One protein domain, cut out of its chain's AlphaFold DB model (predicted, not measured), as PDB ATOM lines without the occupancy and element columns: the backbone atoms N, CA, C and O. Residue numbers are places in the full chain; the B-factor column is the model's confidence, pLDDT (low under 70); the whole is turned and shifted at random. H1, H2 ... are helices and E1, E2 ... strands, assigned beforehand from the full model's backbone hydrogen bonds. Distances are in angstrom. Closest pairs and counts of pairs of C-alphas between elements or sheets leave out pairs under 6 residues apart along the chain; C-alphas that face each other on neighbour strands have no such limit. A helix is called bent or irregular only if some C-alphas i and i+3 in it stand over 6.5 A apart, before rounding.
ATOM      1  N   ILE A   5     224.614 249.997 182.476       97.38
ATOM      2  CA  ILE A   5     225.564 249.887 181.366       97.38
ATOM      3  C   ILE A   5     225.809 248.425 180.989       97.38
ATOM      4  O   ILE A   5     225.923 247.545 181.842       97.38
ATOM      5  N   GLY A   6     225.897 248.163 179.686       95.69
ATOM      6  CA  GLY A   6     226.260 246.850 179.165       95.69
ATOM      7  C   GLY A   6     227.719 246.508 179.445       95.69
ATOM      8  O   GLY A   6     228.606 247.360 179.339       95.69
ATOM      9  N   LEU A   7     227.976 245.244 179.763       95.00
ATOM     10  CA  LEU A   7     229.316 244.684 179.663       95.00
ATOM     11  C   LEU A   7     229.695 244.579 178.177       95.00
ATOM     12  O   LEU A   7     228.851 244.233 177.343       95.00
ATOM     13  N   PRO A   8     230.959 244.848 177.817       91.50
ATOM     14  CA  PRO A   8     231.391 244.955 176.425       91.50
ATOM     15  C   PRO A   8     231.550 243.591 175.725       91.50
ATOM     16  O   PRO A   8     232.309 243.471 174.773       91.50
ATOM     17  N   GLY A   9     230.835 242.551 176.166       82.81
ATOM     18  CA  GLY A   9     230.964 241.188 175.641       82.81
ATOM     19  C   GLY A   9     230.510 241.019 174.187       82.81
ATOM     20  O   GLY A   9     230.938 240.098 173.510       82.81
ATOM     21  N   HIS A  10     229.678 241.922 173.674       82.06
ATOM     22  CA  HIS A  10     229.246 241.923 172.272       82.06
ATOM     23  C   HIS A  10     230.176 242.744 171.360       82.06
ATOM     24  O   HIS A  10     229.954 242.808 170.152       82.06
ATOM     25  N   VAL A  11     231.189 243.408 171.925       84.44
ATOM     26  CA  VAL A  11     232.125 244.246 171.173       84.44
ATOM     27  C   VAL A  11     233.284 243.377 170.692       84.44
ATOM     28  O   VAL A  11     234.011 242.778 171.483       84.44
ATOM     29  N   THR A  12     233.466 243.304 169.376       79.88
ATOM     30  CA  THR A  12     234.549 242.532 168.756       79.88
ATOM     31  C   THR A  12     235.922 243.029 169.218       79.88
ATOM     32  O   THR A  12     236.163 244.233 169.279       79.88
ATOM     33  N   GLY A  13     236.834 242.099 169.517       79.06
ATOM     34  CA  GLY A  13     238.205 242.414 169.941       79.06
ATOM     35  C   GLY A  13     238.352 242.774 171.422       79.06
ATOM     36  O   GLY A  13     239.443 243.134 171.853       79.06
ATOM     37  N   VAL A  14     237.279 242.680 172.214       82.00
ATOM     38  CA  VAL A  14     237.364 242.847 173.666       82.00
ATOM     39  C   VAL A  14     237.867 241.562 174.306       82.00
ATOM     40  O   VAL A  14     237.194 240.535 174.320       82.00
ATOM     41  N   GLU A  15     239.061 241.645 174.878       84.69
ATOM     42  CA  GLU A  15     239.673 240.549 175.613       84.69
ATOM     43  C   GLU A  15     238.905 240.245 176.905       84.69
ATOM     44  O   GLU A  15     238.603 241.147 177.692       84.69
ATOM     45  N   GLY A  16     238.646 238.964 177.180       78.69
ATOM     46  CA  GLY A  16     237.814 238.547 178.318       78.69
ATOM     47  C   GLY A  16     238.317 239.042 179.682       78.69
ATOM     48  O   GLY A  16     237.520 239.395 180.552       78.69
ATOM     49  N   HIS A  17     239.637 239.178 179.860       83.56
ATOM     50  CA  HIS A  17     240.232 239.687 181.103       83.56
ATOM     51  C   HIS A  17     239.860 241.154 181.407       83.56
ATOM     52  O   HIS A  17     239.995 241.612 182.544       83.56
ATOM     53  N   THR A  18     239.365 241.901 180.417       90.12
ATOM     54  CA  THR A  18     238.964 243.305 180.588       90.12
ATOM     55  C   THR A  18     237.589 243.464 181.240       90.12
ATOM     56  O   THR A  18     237.306 244.531 181.789       90.12
ATOM     57  N   LEU A  19     236.760 242.411 181.267       92.06
ATOM     58  CA  LEU A  19     235.397 242.449 181.815       92.06
ATOM     59  C   LEU A  19     235.377 242.870 183.290       92.06
ATOM     60  O   LEU A  19     234.608 243.746 183.680       92.06
ATOM     61  N   ALA A  20     236.282 242.318 184.102       93.69
ATOM     62  CA  ALA A  20     236.398 242.674 185.516       93.69
ATOM     63  C   ALA A  20     236.839 244.136 185.716       93.69
ATOM     64  O   ALA A  20     236.366 244.823 186.623       93.69
ATOM     65  N   ALA A  21     237.738 244.639 184.861       95.19
ATOM     66  CA  ALA A  21     238.172 246.033 184.908       95.19
ATOM     67  C   ALA A  21     237.053 246.996 184.480       95.19
ATOM     68  O   ALA A  21     236.907 248.063 185.077       95.19
ATOM     69  N   TRP A  22     236.245 246.617 183.486       96.31
ATOM     70  CA  TRP A  22     235.051 247.363 183.090       96.31
ATOM     71  C   TRP A  22     234.026 247.423 184.224       96.31
ATOM     72  O   TRP A  22     233.544 248.505 184.550       96.31
ATOM     73  N   ALA A  23     233.751 246.282 184.864       97.56
ATOM     74  CA  ALA A  23     232.814 246.183 185.977       97.56
ATOM     75  C   ALA A  23     233.188 247.125 187.134       97.56
ATOM     76  O   ALA A  23     232.360 247.935 187.552       97.56
ATOM     77  N   ARG A  24     234.456 247.104 187.575       97.81
ATOM     78  CA  ARG A  24     234.967 248.034 188.601       97.81
ATOM     79  C   ARG A  24     234.769 249.491 188.210       97.81
ATOM     80  O   ARG A  24     234.216 250.275 188.971       97.81
ATOM     81  N   ARG A  25     235.169 249.846 186.987       97.88
ATOM     82  CA  ARG A  25     235.063 251.223 186.486       97.88
ATOM     83  C   ARG A  25     233.622 251.710 186.393       97.88
ATOM     84  O   ARG A  25     233.397 252.909 186.567       97.88
ATOM     85  N   ALA A  26     232.681 250.825 186.079       98.12
ATOM     86  CA  ALA A  26     231.262 251.148 186.048       98.12
ATOM     87  C   ALA A  26     230.716 251.414 187.460       98.12
ATOM     88  O   ALA A  26     230.024 252.409 187.667       98.12
ATOM     89  N   GLU A  27     231.083 250.584 188.440       98.19
ATOM     90  CA  GLU A  27     230.706 250.786 189.843       98.19
ATOM     91  C   GLU A  27     231.300 252.086 190.416       98.19
ATOM     92  O   GLU A  27     230.568 252.899 190.975       98.19
ATOM     93  N   GLU A  28     232.587 252.362 190.173       98.25
ATOM     94  CA  GLU A  28     233.248 253.629 190.546       98.25
ATOM     95  C   GLU A  28     232.535 254.862 189.965       98.25
ATOM     96  O   GLU A  28     232.502 255.932 190.574       98.25
ATOM     97  N   ARG A  29     231.944 254.710 188.773       98.19
ATOM     98  CA  ARG A  29     231.180 255.753 188.070       98.19
ATOM     99  C   ARG A  29     229.707 255.793 188.462       98.19
ATOM    100  O   ARG A  29     228.972 256.612 187.917       98.19
ATOM    101  N   LYS A  30     229.291 254.974 189.431       97.69
ATOM    102  CA  LYS A  30     227.936 254.943 189.996       97.69
ATOM    103  C   LYS A  30     226.855 254.559 188.983       97.69
ATOM    104  O   LYS A  30     225.721 255.027 189.084       97.69
ATOM    105  N   PHE A  31     227.186 253.699 188.019       98.62
ATOM    106  CA  PHE A  31     226.146 253.010 187.256       98.62
ATOM    107  C   PHE A  31     225.325 252.126 188.199       98.62
ATOM    108  O   PHE A  31     225.860 251.504 189.113       98.62
ATOM    109  N   ALA A  32     224.014 252.077 187.976       98.00
ATOM    110  CA  ALA A  32     223.091 251.317 188.809       98.00
ATOM    111  C   ALA A  32     223.176 249.808 188.538       98.00
ATOM    112  O   ALA A  32     222.922 249.002 189.433       98.00
ATOM    113  N   SER A  33     223.527 249.413 187.309       98.25
ATOM    114  CA  SER A  33     223.605 248.009 186.915       98.25
ATOM    115  C   SER A  33     224.631 247.730 185.821       98.25
ATOM    116  O   SER A  33     224.915 248.579 184.974       98.25
ATOM    117  N   LEU A  34     225.144 246.500 185.836       98.12
ATOM    118  CA  LEU A  34     225.894 245.861 184.760       98.12
ATOM    119  C   LEU A  34     224.999 244.854 184.048       98.12
ATOM    120  O   LEU A  34     224.367 244.020 184.697       98.12
ATOM    121  N   ILE A  35     224.964 244.927 182.721       98.06
ATOM    122  CA  ILE A  35     224.062 244.122 181.895       98.06
ATOM    123  C   ILE A  35     224.871 243.163 181.019       98.06
ATOM    124  O   ILE A  35     225.739 243.600 180.263       98.06
ATOM    125  N   ALA A  36     224.570 241.869 181.093       96.75
ATOM    126  CA  ALA A  36     225.067 240.850 180.172       96.75
ATOM    127  C   ALA A  36     223.933 240.374 179.250       96.75
ATOM    128  O   ALA A  36     222.815 240.135 179.705       96.75
ATOM    129  N   SER A  37     224.221 240.233 177.960       94.62
ATOM    130  CA  SER A  37     223.287 239.700 176.961       94.62
ATOM    131  C   SER A  37     223.732 238.314 176.522       94.62
ATOM    132  O   SER A  37     224.919 238.009 176.576       94.62
ATOM    133  N   ASP A  38     222.791 237.503 176.056       95.38
ATOM    134  CA  ASP A  38     223.051 236.125 175.655       95.38
ATOM    135  C   ASP A  38     222.825 235.926 174.158       95.38
ATOM    136  O   ASP A  38     221.826 236.410 173.618       95.38
ATOM    137  N   ARG A  39     223.770 235.247 173.501       94.44
ATOM    138  CA  ARG A  39     223.742 234.838 172.088       94.44
ATOM    139  C   ARG A  39     224.680 233.647 171.897       94.44
ATOM    140  O   ARG A  39     225.886 233.837 171.761       94.44
ATOM    141  N   LEU A  40     224.123 232.442 171.827       95.12
ATOM    142  CA  LEU A  40     224.893 231.210 171.651       95.12
ATOM    143  C   LEU A  40     225.628 231.160 170.306       95.12
ATOM    144  O   LEU A  40     226.759 230.690 170.232       95.12
ATOM    145  N   ALA A  41     224.996 231.627 169.230       94.69
ATOM    146  CA  ALA A  41     225.570 231.526 167.890       94.69
ATOM    147  C   ALA A  41     226.638 232.601 167.591       94.69
ATOM    148  O   ALA A  41     227.138 232.670 166.468       94.69
ATOM    149  N   TRP A  42     226.906 233.517 168.529       91.00
ATOM    150  CA  TRP A  42     227.739 234.708 168.319       91.00
ATOM    151  C   TRP A  42     228.947 234.701 169.266       91.00
ATOM    152  O   TRP A  42     229.057 233.866 170.154       91.00
ATOM    153  N   SER A  43     229.865 235.656 169.102       88.75
ATOM    154  CA  SER A  43     231.057 235.783 169.957       88.75
ATOM    155  C   SER A  43     230.772 236.345 171.356       88.75
ATOM    156  O   SER A  43     231.713 236.671 172.077       88.75
ATOM    157  N   THR A  44     229.501 236.531 171.719       90.06
ATOM    158  CA  THR A  44     229.111 237.062 173.024       90.06
ATOM    159  C   THR A  44     229.448 236.030 174.105       90.06
ATOM    160  O   THR A  44     229.014 234.885 173.996       90.06
ATOM    161  N   PRO A  45     230.201 236.398 175.154       91.81
ATOM    162  CA  PRO A  45     230.467 235.511 176.275       91.81
ATOM    163  C   PRO A  45     229.185 235.037 176.965       91.81
ATOM    164  O   PRO A  45     228.206 235.778 177.047       91.81
ATOM    165  N   GLU A  46     229.229 233.831 177.534       94.38
ATOM    166  CA  GLU A  46     228.114 233.280 178.310       94.38
ATOM    167  C   GLU A  46     227.769 234.225 179.488       94.38
ATOM    168  O   GLU A  46     228.675 234.690 180.203       94.38
ATOM    169  N   PRO A  47     226.483 234.583 179.671       96.31
ATOM    170  CA  PRO A  47     226.079 235.664 180.564       96.31
ATOM    171  C   PRO A  47     226.311 235.366 182.050       96.31
ATOM    172  O   PRO A  47     226.726 236.272 182.776       96.31
ATOM    173  N   LEU A  48     226.075 234.142 182.535       97.75
ATOM    174  CA  LEU A  48     226.231 233.818 183.958       97.75
ATOM    175  C   LEU A  48     227.702 233.825 184.385       97.75
ATOM    176  O   LEU A  48     228.034 234.369 185.438       97.75
ATOM    177  N   ILE A  49     228.598 233.295 183.555       96.44
ATOM    178  CA  ILE A  49     230.053 233.333 183.746       96.44
ATOM    179  C   ILE A  49     230.541 234.784 183.725       96.44
ATOM    180  O   ILE A  49     231.326 235.201 184.580       96.44
ATOM    181  N   THR A  50     230.042 235.576 182.779       96.00
ATOM    182  CA  THR A  50     230.379 236.998 182.653       96.00
ATOM    183  C   THR A  50     229.967 237.790 183.894       96.00
ATOM    184  O   THR A  50     230.761 238.566 184.435       96.00
ATOM    185  N   LEU A  51     228.747 237.570 184.391       97.88
ATOM    186  CA  LEU A  51     228.270 238.208 185.614       97.88
ATOM    187  C   LEU A  51     228.974 237.673 186.864       97.88
ATOM    188  O   LEU A  51     229.185 238.452 187.786       97.88
ATOM    189  N   ALA A  52     229.411 236.410 186.902       97.69
ATOM    190  CA  ALA A  52     230.224 235.885 188.003       97.69
ATOM    191  C   ALA A  52     231.577 236.604 188.111       97.69
ATOM    192  O   ALA A  52     231.996 236.986 189.205       97.69
ATOM    193  N   ALA A  53     232.235 236.861 186.975       96.25
ATOM    194  CA  ALA A  53     233.463 237.653 186.942       96.25
ATOM    195  C   ALA A  53     233.224 239.104 187.404       96.25
ATOM    196  O   ALA A  53     234.034 239.660 188.148       96.25
ATOM    197  N   ALA A  54     232.101 239.712 187.006       97.50
ATOM    198  CA  ALA A  54     231.715 241.045 187.466       97.50
ATOM    199  C   ALA A  54     231.386 241.069 188.970       97.50
ATOM    200  O   ALA A  54     231.818 241.988 189.667       97.50
ATOM    201  N   ALA A  55     230.685 240.053 189.479       98.06
ATOM    202  CA  ALA A  55     230.342 239.892 190.889       98.06
ATOM    203  C   ALA A  55     231.595 239.845 191.767       98.06
ATOM    204  O   ALA A  55     231.692 240.595 192.729       98.06
ATOM    205  N   GLY A  56     232.591 239.037 191.389       97.19
ATOM    206  CA  GLY A  56     233.861 238.960 192.118       97.19
ATOM    207  C   GLY A  56     234.695 240.246 192.057       97.19
ATOM    208  O   GLY A  56     235.584 240.445 192.880       97.19
ATOM    209  N   ALA A  57     234.421 241.128 191.094       97.31
ATOM    210  CA  ALA A  57     235.132 242.387 190.917       97.31
ATOM    211  C   ALA A  57     234.423 243.597 191.552       97.31
ATOM    212  O   ALA A  57     235.011 244.675 191.544       97.31
ATOM    213  N   THR A  58     233.189 243.456 192.054       98.19
ATOM    214  CA  THR A  58     232.336 244.582 192.484       98.19
ATOM    215  C   THR A  58     231.554 244.275 193.761       98.19
ATOM    216  O   THR A  58     231.211 243.124 194.031       98.19
ATOM    217  N   GLY A  59     231.236 245.302 194.551       96.62
ATOM    218  CA  GLY A  59     230.664 245.128 195.895       96.62
ATOM    219  C   GLY A  59     229.153 245.340 196.017       96.62
ATOM    220  O   GLY A  59     228.530 244.759 196.903       96.62
ATOM    221  N   GLY A  60     228.552 246.165 195.160       95.56
ATOM    222  CA  GLY A  60     227.171 246.627 195.338       95.56
ATOM    223  C   GLY A  60     226.388 246.859 194.050       95.56
ATOM    224  O   GLY A  60     225.160 246.841 194.088       95.56
ATOM    225  N   ILE A  61     227.055 247.031 192.906       98.31
ATOM    226  CA  ILE A  61     226.371 247.217 191.622       98.31
ATOM    227  C   ILE A  61     225.490 246.004 191.291       98.31
ATOM    228  O   ILE A  61     225.886 244.851 191.514       98.31
ATOM    229  N   ARG A  62     224.291 246.268 190.760       98.50
ATOM    230  CA  ARG A  62     223.336 245.238 190.334       98.50
ATOM    231  C   ARG A  62     223.850 244.518 189.090       98.50
ATOM    232  O   ARG A  62     224.398 245.140 188.186       98.50
ATOM    233  N   LEU A  63     223.629 243.215 189.025       98.62
ATOM    234  CA  LEU A  63     224.027 242.338 187.932       98.62
ATOM    235  C   LEU A  63     222.768 241.846 187.229       98.62
ATOM    236  O   LEU A  63     221.883 241.294 187.876       98.62
ATOM    237  N   VAL A  64     222.667 242.074 185.924       98.44
ATOM    238  CA  VAL A  64     221.426 241.864 185.173       98.44
ATOM    239  C   VAL A  64     221.706 241.055 183.918       98.44
ATOM    240  O   VAL A  64     222.590 241.408 183.137       98.44
ATOM    241  N   THR A  65     220.916 240.015 183.666       98.12
ATOM    242  CA  THR A  65     220.833 239.425 182.325       98.12
ATOM    243  C   THR A  65     219.751 240.135 181.509       98.12
ATOM    244  O   THR A  65     218.619 240.290 181.959       98.12
ATOM    245  N   SER A  66     220.084 240.600 180.302       94.75
ATOM    246  CA  SER A  66     219.139 241.255 179.385       94.75
ATOM    247  C   SER A  66     219.426 240.849 177.936       94.75
ATOM    248  O   SER A  66     220.259 241.439 177.248       94.75
ATOM    249  N   VAL A  67     218.804 239.785 177.442       92.00
ATOM    250  CA  VAL A  67     218.113 238.729 178.211       92.00
ATOM    251  C   VAL A  67     218.880 237.425 178.033       92.00
ATOM    252  O   VAL A  67     219.516 237.240 176.998       92.00
ATOM    253  N   LEU A  68     218.829 236.549 179.036       97.69
ATOM    254  CA  LEU A  68     219.354 235.186 178.949       97.69
ATOM    255  C   LEU A  68     218.343 234.306 178.202       97.69
ATOM    256  O   LEU A  68     217.149 234.329 178.523       97.69
ATOM    257  N   ILE A  69     218.794 233.551 177.197       98.12
ATOM    258  CA  ILE A  69     217.937 232.677 176.386       98.12
ATOM    259  C   ILE A  69     217.727 231.364 177.149       98.12
ATOM    260  O   ILE A  69     218.320 230.330 176.852       98.12
ATOM    261  N   ALA A  70     216.880 231.413 178.176       97.94
ATOM    262  CA  ALA A  70     216.747 230.330 179.148       97.94
ATOM    263  C   ALA A  70     216.478 228.944 178.539       97.94
ATOM    264  O   ALA A  70     217.098 227.995 179.017       97.94
ATOM    265  N   PRO A  71     215.662 228.777 177.473       98.06
ATOM    266  CA  PRO A  71     215.428 227.456 176.886       98.06
ATOM    267  C   PRO A  71     216.685 226.717 176.411       98.06
ATOM    268  O   PRO A  71     216.644 225.495 176.290       98.06
ATOM    269  N   LEU A  72     217.798 227.420 176.165       97.69
ATOM    270  CA  LEU A  72     219.072 226.787 175.807       97.69
ATOM    271  C   LEU A  72     219.678 225.993 176.979       97.69
ATOM    272  O   LEU A  72     220.482 225.084 176.768       97.69
ATOM    273  N   HIS A  73     219.262 226.275 178.215       97.12
ATOM    274  CA  HIS A  73     219.677 225.558 179.416       97.12
ATOM    275  C   HIS A  73     218.747 224.366 179.687       97.12
ATOM    276  O   HIS A  73     217.937 224.363 180.612       97.12
ATOM    277  N   THR A  74     218.893 223.314 178.883       96.75
ATOM    278  CA  THR A  74     218.005 222.132 178.862       96.75
ATOM    279  C   THR A  74     217.959 221.314 180.154       96.75
ATOM    280  O   THR A  74     217.082 220.464 180.302       96.75
ATOM    281  N   ASN A  75     218.880 221.549 181.092       97.62
ATOM    282  CA  ASN A  75     218.865 220.959 182.426       97.62
ATOM    283  C   ASN A  75     218.460 222.023 183.469       97.62
ATOM    284  O   ASN A  75     219.333 222.749 183.960       97.62
ATOM    285  N   PRO A  76     217.169 222.096 183.862       97.50
ATOM    286  CA  PRO A  76     216.688 223.104 184.804       97.50
ATOM    287  C   PRO A  76     217.356 223.024 186.176       97.50
ATOM    288  O   PRO A  76     217.551 224.053 186.814       97.50
ATOM    289  N   ALA A  77     217.753 221.828 186.628       98.06
ATOM    290  CA  ALA A  77     218.443 221.659 187.904       98.06
ATOM    291  C   ALA A  77     219.841 222.283 187.881       98.06
ATOM    292  O   ALA A  77     220.221 223.003 188.806       98.06
ATOM    293  N   LEU A  78     220.594 222.061 186.802       98.31
ATOM    294  CA  LEU A  78     221.909 222.674 186.643       98.31
ATOM    295  C   LEU A  78     221.803 224.195 186.477       98.31
ATOM    296  O   LEU A  78     222.592 224.926 187.073       98.31
ATOM    297  N   PHE A  79     220.806 224.673 185.730       98.38
ATOM    298  CA  PHE A  79     220.550 226.104 185.573       98.38
ATOM    299  C   PHE A  79     220.160 226.776 186.897       98.38
ATOM    300  O   PHE A  79     220.774 227.769 187.282       98.38
ATOM    301  N   ALA A  80     219.214 226.193 187.644       98.19
ATOM    302  CA  ALA A  80     218.798 226.690 188.956       98.19
ATOM    303  C   ALA A  80     219.979 226.752 189.933       98.19
ATOM    304  O   ALA A  80     220.136 227.743 190.649       98.19
ATOM    305  N   LYS A  81     220.838 225.723 189.927       98.44
ATOM    306  CA  LYS A  81     222.078 225.688 190.709       98.44
ATOM    307  C   LYS A  81     223.048 226.792 190.294       98.44
ATOM    308  O   LYS A  81     223.604 227.455 191.166       98.44
ATOM    309  N   ALA A  82     223.273 226.992 188.995       98.50
ATOM    310  CA  ALA A  82     224.191 228.014 188.493       98.50
ATOM    311  C   ALA A  82     223.722 229.428 188.872       98.50
ATOM    312  O   ALA A  82     224.497 230.201 189.434       98.50
ATOM    313  N   ALA A  83     222.441 229.733 188.656       98.38
ATOM    314  CA  ALA A  83     221.846 231.015 189.017       98.38
ATOM    315  C   ALA A  83     221.857 231.262 190.536       98.38
ATOM    316  O   ALA A  83     222.291 232.324 190.974       98.38
ATOM    317  N   ALA A  84     221.482 230.272 191.356       98.38
ATOM    318  CA  ALA A  84     221.575 230.382 192.815       98.38
ATOM    319  C   ALA A  84     223.026 230.520 193.307       98.38
ATOM    320  O   ALA A  84     223.298 231.234 194.269       98.38
ATOM    321  N   THR A  85     223.983 229.870 192.644       98.62
ATOM    322  CA  THR A  85     225.408 230.039 192.958       98.62
ATOM    323  C   THR A  85     225.861 231.468 192.671       98.62
ATOM    324  O   THR A  85     226.502 232.082 193.523       98.62
ATOM    325  N   LEU A  86     225.495 232.023 191.513       98.62
ATOM    326  CA  LEU A  86     225.812 233.406 191.164       98.62
ATOM    327  C   LEU A  86     225.158 234.406 192.126       98.62
ATOM    328  O   LEU A  86     225.826 235.336 192.562       98.62
ATOM    329  N   ASP A  87     223.898 234.193 192.503       98.56
ATOM    330  CA  ASP A  87     223.192 235.005 193.500       98.56
ATOM    331  C   ASP A  87     223.962 235.078 194.824       98.56
ATOM    332  O   ASP A  87     224.166 236.152 195.385       98.56
ATOM    333  N   ARG A  88     224.495 233.941 195.288       98.00
ATOM    334  CA  ARG A  88     225.329 233.885 196.498       98.00
ATOM    335  C   ARG A  88     226.671 234.592 196.338       98.00
ATOM    336  O   ARG A  88     227.114 235.227 197.288       98.00
ATOM    337  N   ILE A  89     227.320 234.466 195.178       98.12
ATOM    338  CA  ILE A  89     228.592 235.151 194.887       98.12
ATOM    339  C   ILE A  89     228.375 236.666 194.828       98.12
ATOM    340  O   ILE A  89     229.179 237.424 195.363       98.12
ATOM    341  N   ALA A  90     227.294 237.105 194.184       97.94
ATOM    342  CA  ALA A  90     226.935 238.510 194.086       97.94
ATOM    343  C   ALA A  90     226.572 239.080 195.462       97.94
ATOM    344  O   ALA A  90     227.009 240.177 195.804       97.94
ATOM    345  N   GLY A  91     225.821 238.326 196.259       97.00
ATOM    346  CA  GLY A  91     225.218 238.782 197.502       97.00
ATOM    347  C   GLY A  91     223.730 239.108 197.323       97.00
ATOM    348  O   GLY A  91     223.255 239.295 196.198       97.00
ATOM    349  N   PRO A  92     222.979 239.175 198.435       95.62
ATOM    350  CA  PRO A  92     221.522 239.261 198.414       95.62
ATOM    351  C   PRO A  92     221.020 240.473 197.625       95.62
ATOM    352  O   PRO A  92     221.464 241.600 197.842       95.62
ATOM    353  N   GLY A  93     220.073 240.228 196.718       96.38
ATOM    354  CA  GLY A  93     219.393 241.251 195.923       96.38
ATOM    355  C   GLY A  93     220.224 241.865 194.792       96.38
ATOM    356  O   GLY A  93     219.757 242.803 194.149       96.38
ATOM    357  N   ARG A  94     221.448 241.380 194.534       97.62
ATOM    358  CA  ARG A  94     222.294 241.929 193.461       97.62
ATOM    359  C   ARG A  94     222.053 241.287 192.102       97.62
ATOM    360  O   ARG A  94     222.252 241.974 191.102       97.62
ATOM    361  N   LEU A  95     221.646 240.019 192.039       98.50
ATOM    362  CA  LEU A  95     221.357 239.346 190.773       98.50
ATOM    363  C   LEU A  95     219.892 239.547 190.363       98.50
ATOM    364  O   LEU A  95     218.977 239.230 191.118       98.50
ATOM    365  N   HIS A  96     219.698 240.039 189.144       98.06
ATOM    366  CA  HIS A  96     218.413 240.100 188.455       98.06
ATOM    367  C   HIS A  96     218.504 239.221 187.204       98.06
ATOM    368  O   HIS A  96     219.232 239.532 186.252       98.06
ATOM    369  N   LEU A  97     217.795 238.101 187.222       97.56
ATOM    370  CA  LEU A  97     217.875 237.057 186.211       97.56
ATOM    371  C   LEU A  97     216.778 237.259 185.159       97.56
ATOM    372  O   LEU A  97     215.804 236.515 185.079       97.56
ATOM    373  N   GLY A  98     216.955 238.271 184.308       97.69
ATOM    374  CA  GLY A  98     216.099 238.479 183.144       97.69
ATOM    375  C   GLY A  98     216.252 237.348 182.123       97.69
ATOM    376  O   GLY A  98     217.291 237.235 181.461       97.69
ATOM    377  N   VAL A  99     215.203 236.537 181.981       98.00
ATOM    378  CA  VAL A  99     215.122 235.407 181.044       98.00
ATOM    379  C   VAL A  99     214.112 235.664 179.930       98.00
ATOM    380  O   VAL A  99     213.131 236.383 180.105       98.00
ATOM    381  N   ALA A 100     214.345 235.060 178.769       98.00
ATOM    382  CA  ALA A 100     213.448 235.132 177.623       98.00
ATOM    383  C   ALA A 100     213.579 233.874 176.752       98.00
ATOM    384  O   ALA A 100     214.574 233.154 176.859       98.00
ATOM    385  N   PRO A 101     212.635 233.620 175.826       97.81
ATOM    386  CA  PRO A 101     212.757 232.483 174.926       97.81
ATOM    387  C   PRO A 101     213.746 232.745 173.779       97.81
ATOM    388  O   PRO A 101     214.034 231.849 173.001       97.81
ATOM    389  N   GLY A 102     214.260 233.967 173.624       96.25
ATOM    390  CA  GLY A 102     215.046 234.352 172.453       96.25
ATOM    391  C   GLY A 102     214.191 234.532 171.193       96.25
ATOM    392  O   GLY A 102     213.071 234.030 171.068       96.25
ATOM    393  N   ALA A 103     214.715 235.316 170.253       94.56
ATOM    394  CA  ALA A 103     213.979 235.747 169.062       94.56
ATOM    395  C   ALA A 103     214.587 235.258 167.741       94.56
ATOM    396  O   ALA A 103     213.988 235.470 166.691       94.56
ATOM    397  N   ARG A 104     215.772 234.638 167.774       95.00
ATOM    398  CA  ARG A 104     216.517 234.256 166.573       95.00
ATOM    399  C   ARG A 104     216.708 232.746 166.501       95.00
ATOM    400  O   ARG A 104     216.986 232.098 167.503       95.00
ATOM    401  N   GLU A 105     216.546 232.206 165.299       97.25
ATOM    402  CA  GLU A 105     216.675 230.771 165.030       97.25
ATOM    403  C   GLU A 105     218.121 230.271 165.054       97.25
ATOM    404  O   GLU A 105     218.344 229.075 165.218       97.25
ATOM    405  N   ASP A 106     219.109 231.148 164.861       97.44
ATOM    406  CA  ASP A 106     220.521 230.762 164.816       97.44
ATOM    407  C   ASP A 106     220.995 230.166 166.149       97.44
ATOM    408  O   ASP A 106     221.638 229.119 166.146       97.44
ATOM    409  N   ASP A 107     220.582 230.755 167.271       97.44
ATOM    410  CA  ASP A 107     220.854 230.242 168.619       97.44
ATOM    411  C   ASP A 107     220.220 228.845 168.846       97.44
ATOM    412  O   ASP A 107     220.813 227.952 169.455       97.44
ATOM    413  N   TYR A 108     219.036 228.601 168.280       98.19
ATOM    414  CA  TYR A 108     218.344 227.308 168.372       98.19
ATOM    415  C   TYR A 108     218.972 226.247 167.472       98.19
ATOM    416  O   TYR A 108     219.199 225.113 167.889       98.19
ATOM    417  N   ARG A 109     219.358 226.634 166.254       97.94
ATOM    418  CA  ARG A 109     220.105 225.768 165.342       97.94
ATOM    419  C   ARG A 109     221.451 225.358 165.940       97.94
ATOM    420  O   ARG A 109     221.818 224.194 165.831       97.94
ATOM    421  N   ALA A 110     222.158 226.290 166.581       97.25
ATOM    422  CA  ALA A 110     223.438 226.024 167.237       97.25
ATOM    423  C   ALA A 110     223.305 225.096 168.457       97.25
ATOM    424  O   ALA A 110     224.186 224.277 168.697       97.25
ATOM    425  N   SER A 111     222.203 225.195 169.207       96.88
ATOM    426  CA  SER A 111     221.922 224.314 170.355       96.88
ATOM    427  C   SER A 111     221.314 222.961 169.976       96.88
ATOM    428  O   SER A 111     221.269 222.061 170.812       96.88
ATOM    429  N   GLY A 112     220.832 222.804 168.740       97.25
ATOM    430  CA  GLY A 112     220.085 221.620 168.309       97.25
ATOM    431  C   GLY A 112     218.652 221.560 168.854       97.25
ATOM    432  O   GLY A 112     218.040 220.494 168.833       97.25
ATOM    433  N   LEU A 113     218.117 222.679 169.351       97.69
ATOM    434  CA  LEU A 113     216.767 222.774 169.909       97.69
ATOM    435  C   LEU A 113     215.754 223.286 168.883       97.69
ATOM    436  O   LEU A 113     216.081 224.009 167.944       97.69
ATOM    437  N   ASP A 114     214.484 222.946 169.101       97.31
ATOM    438  CA  ASP A 114     213.378 223.411 168.268       97.31
ATOM    439  C   ASP A 114     212.984 224.857 168.613       97.31
ATOM    440  O   ASP A 114     212.462 225.149 169.693       97.31
ATOM    441  N   PHE A 115     213.184 225.767 167.656       98.25
ATOM    442  CA  PHE A 115     212.803 227.174 167.780       98.25
ATOM    443  C   PHE A 115     211.297 227.377 167.985       98.25
ATOM    444  O   PHE A 115     210.883 228.347 168.627       98.25
ATOM    445  N   THR A 116     210.455 226.491 167.456       98.12
ATOM    446  CA  THR A 116     208.995 226.628 167.551       98.12
ATOM    447  C   THR A 116     208.479 226.298 168.954       98.12
ATOM    448  O   THR A 116     207.485 226.874 169.399       98.12
ATOM    449  N   ALA A 117     209.211 225.469 169.705       97.12
ATOM    450  CA  ALA A 117     208.882 225.081 171.074       97.12
ATOM    451  C   ALA A 117     209.355 226.081 172.148       97.12
ATOM    452  O   ALA A 117     209.011 225.921 173.321       97.12
ATOM    453  N   ARG A 118     210.110 227.129 171.780       97.69
ATOM    454  CA  ARG A 118     210.822 228.019 172.719       97.69
ATOM    455  C   ARG A 118     209.983 228.650 173.829       97.69
ATOM    456  O   ARG A 118     210.467 228.790 174.945       97.69
ATOM    457  N   GLY A 119     208.739 229.031 173.532       98.06
ATOM    458  CA  GLY A 119     207.838 229.621 174.528       98.06
ATOM    459  C   GLY A 119     207.476 228.605 175.609       98.06
ATOM    460  O   GLY A 119     207.734 228.827 176.784       98.06
ATOM    461  N   ARG A 120     207.010 227.425 175.186       98.12
ATOM    462  CA  ARG A 120     206.693 226.311 176.090       98.12
ATOM    463  C   ARG A 120     207.919 225.843 176.876       98.12
ATOM    464  O   ARG A 120     207.805 225.505 178.049       98.12
ATOM    465  N   ALA A 121     209.084 225.797 176.230       98.19
ATOM    466  CA  ALA A 121     210.332 225.416 176.882       98.19
ATOM    467  C   ALA A 121     210.723 226.405 177.991       98.19
ATOM    468  O   ALA A 121     211.173 225.975 179.051       98.19
ATOM    469  N   LEU A 122     210.507 227.709 177.777       98.56
ATOM    470  CA  LEU A 122     210.704 228.722 178.811       98.56
ATOM    471  C   LEU A 122     209.755 228.505 179.993       98.56
ATOM    472  O   LEU A 122     210.226 228.480 181.127       98.56
ATOM    473  N   ASP A 123     208.458 228.322 179.731       98.44
ATOM    474  CA  ASP A 123     207.447 228.141 180.783       98.44
ATOM    475  C   ASP A 123     207.815 226.967 181.706       98.44
ATOM    476  O   ASP A 123     207.889 227.124 182.927       98.44
ATOM    477  N   LEU A 124     208.140 225.812 181.113       98.06
ATOM    478  CA  LEU A 124     208.544 224.609 181.848       98.06
ATOM    479  C   LEU A 124     209.824 224.826 182.659       98.06
ATOM    480  O   LEU A 124     209.935 224.349 183.789       98.06
ATOM    481  N   LEU A 125     210.805 225.526 182.088       98.31
ATOM    482  CA  LEU A 125     212.064 225.799 182.769       98.31
ATOM    483  C   LEU A 125     211.850 226.715 183.975       98.31
ATOM    484  O   LEU A 125     212.341 226.395 185.056       98.31
ATOM    485  N   VAL A 126     211.102 227.811 183.817       97.44
ATOM    486  CA  VAL A 126     210.805 228.754 184.908       97.44
ATOM    487  C   VAL A 126     210.044 228.054 186.032       97.44
ATOM    488  O   VAL A 126     210.423 228.189 187.196       97.44
ATOM    489  N   GLU A 127     209.030 227.252 185.696       97.56
ATOM    490  CA  GLU A 127     208.281 226.462 186.677       97.56
ATOM    491  C   GLU A 127     209.215 225.545 187.479       97.56
ATOM    492  O   GLU A 127     209.168 225.519 188.713       97.56
ATOM    493  N   ARG A 128     210.111 224.827 186.790       98.00
ATOM    494  CA  ARG A 128     211.008 223.864 187.432       98.00
ATOM    495  C   ARG A 128     212.078 224.523 188.287       98.00
ATOM    496  O   ARG A 128     212.348 224.045 189.386       98.00
ATOM    497  N   VAL A 129     212.655 225.625 187.818       97.88
ATOM    498  CA  VAL A 129     213.623 226.423 188.582       97.88
ATOM    499  C   VAL A 129     212.975 226.978 189.848       97.88
ATOM    500  O   VAL A 129     213.540 226.843 190.933       97.88
ATOM    501  N   ALA A 130     211.766 227.529 189.737       96.06
ATOM    502  CA  ALA A 130     211.043 228.058 190.884       96.06
ATOM    503  C   ALA A 130     210.699 226.957 191.904       96.06
ATOM    504  O   ALA A 130     210.862 227.168 193.103       96.06
ATOM    505  N   ALA A 131     210.279 225.770 191.448       96.88
ATOM    506  CA  ALA A 131     210.042 224.613 192.318       96.88
ATOM    507  C   ALA A 131     211.312 224.181 193.070       96.88
ATOM    508  O   ALA A 131     211.281 223.962 194.283       96.88
ATOM    509  N   ILE A 132     212.453 224.131 192.375       97.62
ATOM    510  CA  ILE A 132     213.755 223.839 192.984       97.62
ATOM    511  C   ILE A 132     214.095 224.863 194.073       97.62
ATOM    512  O   ILE A 132     214.453 224.480 195.183       97.62
ATOM    513  N   TRP A 133     213.952 226.161 193.799       96.62
ATOM    514  CA  TRP A 133     214.260 227.205 194.784       96.62
ATOM    515  C   TRP A 133     213.278 227.254 195.961       96.62
ATOM    516  O   TRP A 133     213.655 227.720 197.035       96.62
ATOM    517  N   ARG A 134     212.057 226.723 195.805       95.44
ATOM    518  CA  ARG A 134     211.118 226.476 196.916       95.44
ATOM    519  C   ARG A 134     211.457 225.228 197.741       95.44
ATOM    520  O   ARG A 134     210.806 224.990 198.754       95.44
ATOM    521  N   GLY A 135     212.465 224.451 197.342       95.00
ATOM    522  CA  GLY A 135     212.889 223.240 198.046       95.00
ATOM    523  C   GLY A 135     212.071 221.994 197.701       95.00
ATOM    524  O   GLY A 135     212.143 221.006 198.424       95.00
TER     525      GLY A 135
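What this domain is: This is residues 5 to 135 of the 150 residues of the protein "Bac_luciferase domain-containing protein" of Streptomyces antimycoticus (UniProt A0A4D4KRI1). A small wall of two parallel strands, E1 beside E2, widened by short pairings, has H2 over one face, with H1 and H3 on either side of H2 and the other face bare. H5, the longest helix, packs on H3 at its far side, and short H4 makes a corner with H5. The printed part has 131 residues, with five named helices and two strands in the order H1 E1 H2 E2 H3 H4 H5, mostly helix. It is compact, with a radius of gyration of the C-alphas of 14.8 A, and flat, spanning 42 by 38 by 19 A.

Where its parts are: E1 is residues 33 to 36, 9.9 A, and E2 residues 62 to 65, 10.2 A. H2, residues 47 to 57, measures 15.3 A; H1, residues 18 to 28, 15.4 A, from C-alpha 18 at (238.964, 243.305, 180.588). H3 is residues 76 to 90, 20.7 A; H4, residues 105 to 111, 9.9 A. H5, residues 115 to 133, 27.0 A, ends with C-alpha 133 at (214.260, 227.205, 194.784). H5 is irregular, C-alphas 116 and 119 being 7.7 A apart, with a kink of 32 degrees near residue 122.

How they stand to each other: In E1 and E2, N 34 and O 62 are within hydrogen-bond range at 2.8 A. E1, H2 and E2 form a strand-helix-strand unit, two parallel neighbour strands with a helix between, its crossover right-handed. Residues 5 to 6 pair with E1, and 95 to 96 with E2, both parallel. The closest C-alphas of H2 and E2, Leu 51 and Leu 63, are 6.4 A apart. H2 and H3 touch at Ala 55 and Ala 90, C-alphas 4.9 A apart, at a shallow tilt of 20 degrees, the same way. H1 and H2 touch at a steep tilt of 58 degrees, closest C-alphas Ala 20 and Ala 54, 5.3 A. H3 touches H5 with residues 76 to 80 alone, at a steep tilt of 60 degrees, closest C-alphas Ala 80 and Val 129, 5.2 A. H4 and H5 only just touch, only at the corner, with 3 pairs of C-alphas within 8 A, the closest Tyr 108 and Phe 115, 5.6 A. H1 and H5 are apart. Every O i to N i+4 pair is within hydrogen-bond range in H1, H2, H3 and H4, and 13 of 15 in H5.

The domain as a whole: The C-alphas farthest apart, of Glu 28 and Thr 116, are 43.0 A apart. The printed part has no cut; the link from H3 to H4, 14 residues, is long. No printed residue is under 70 in pLDDT.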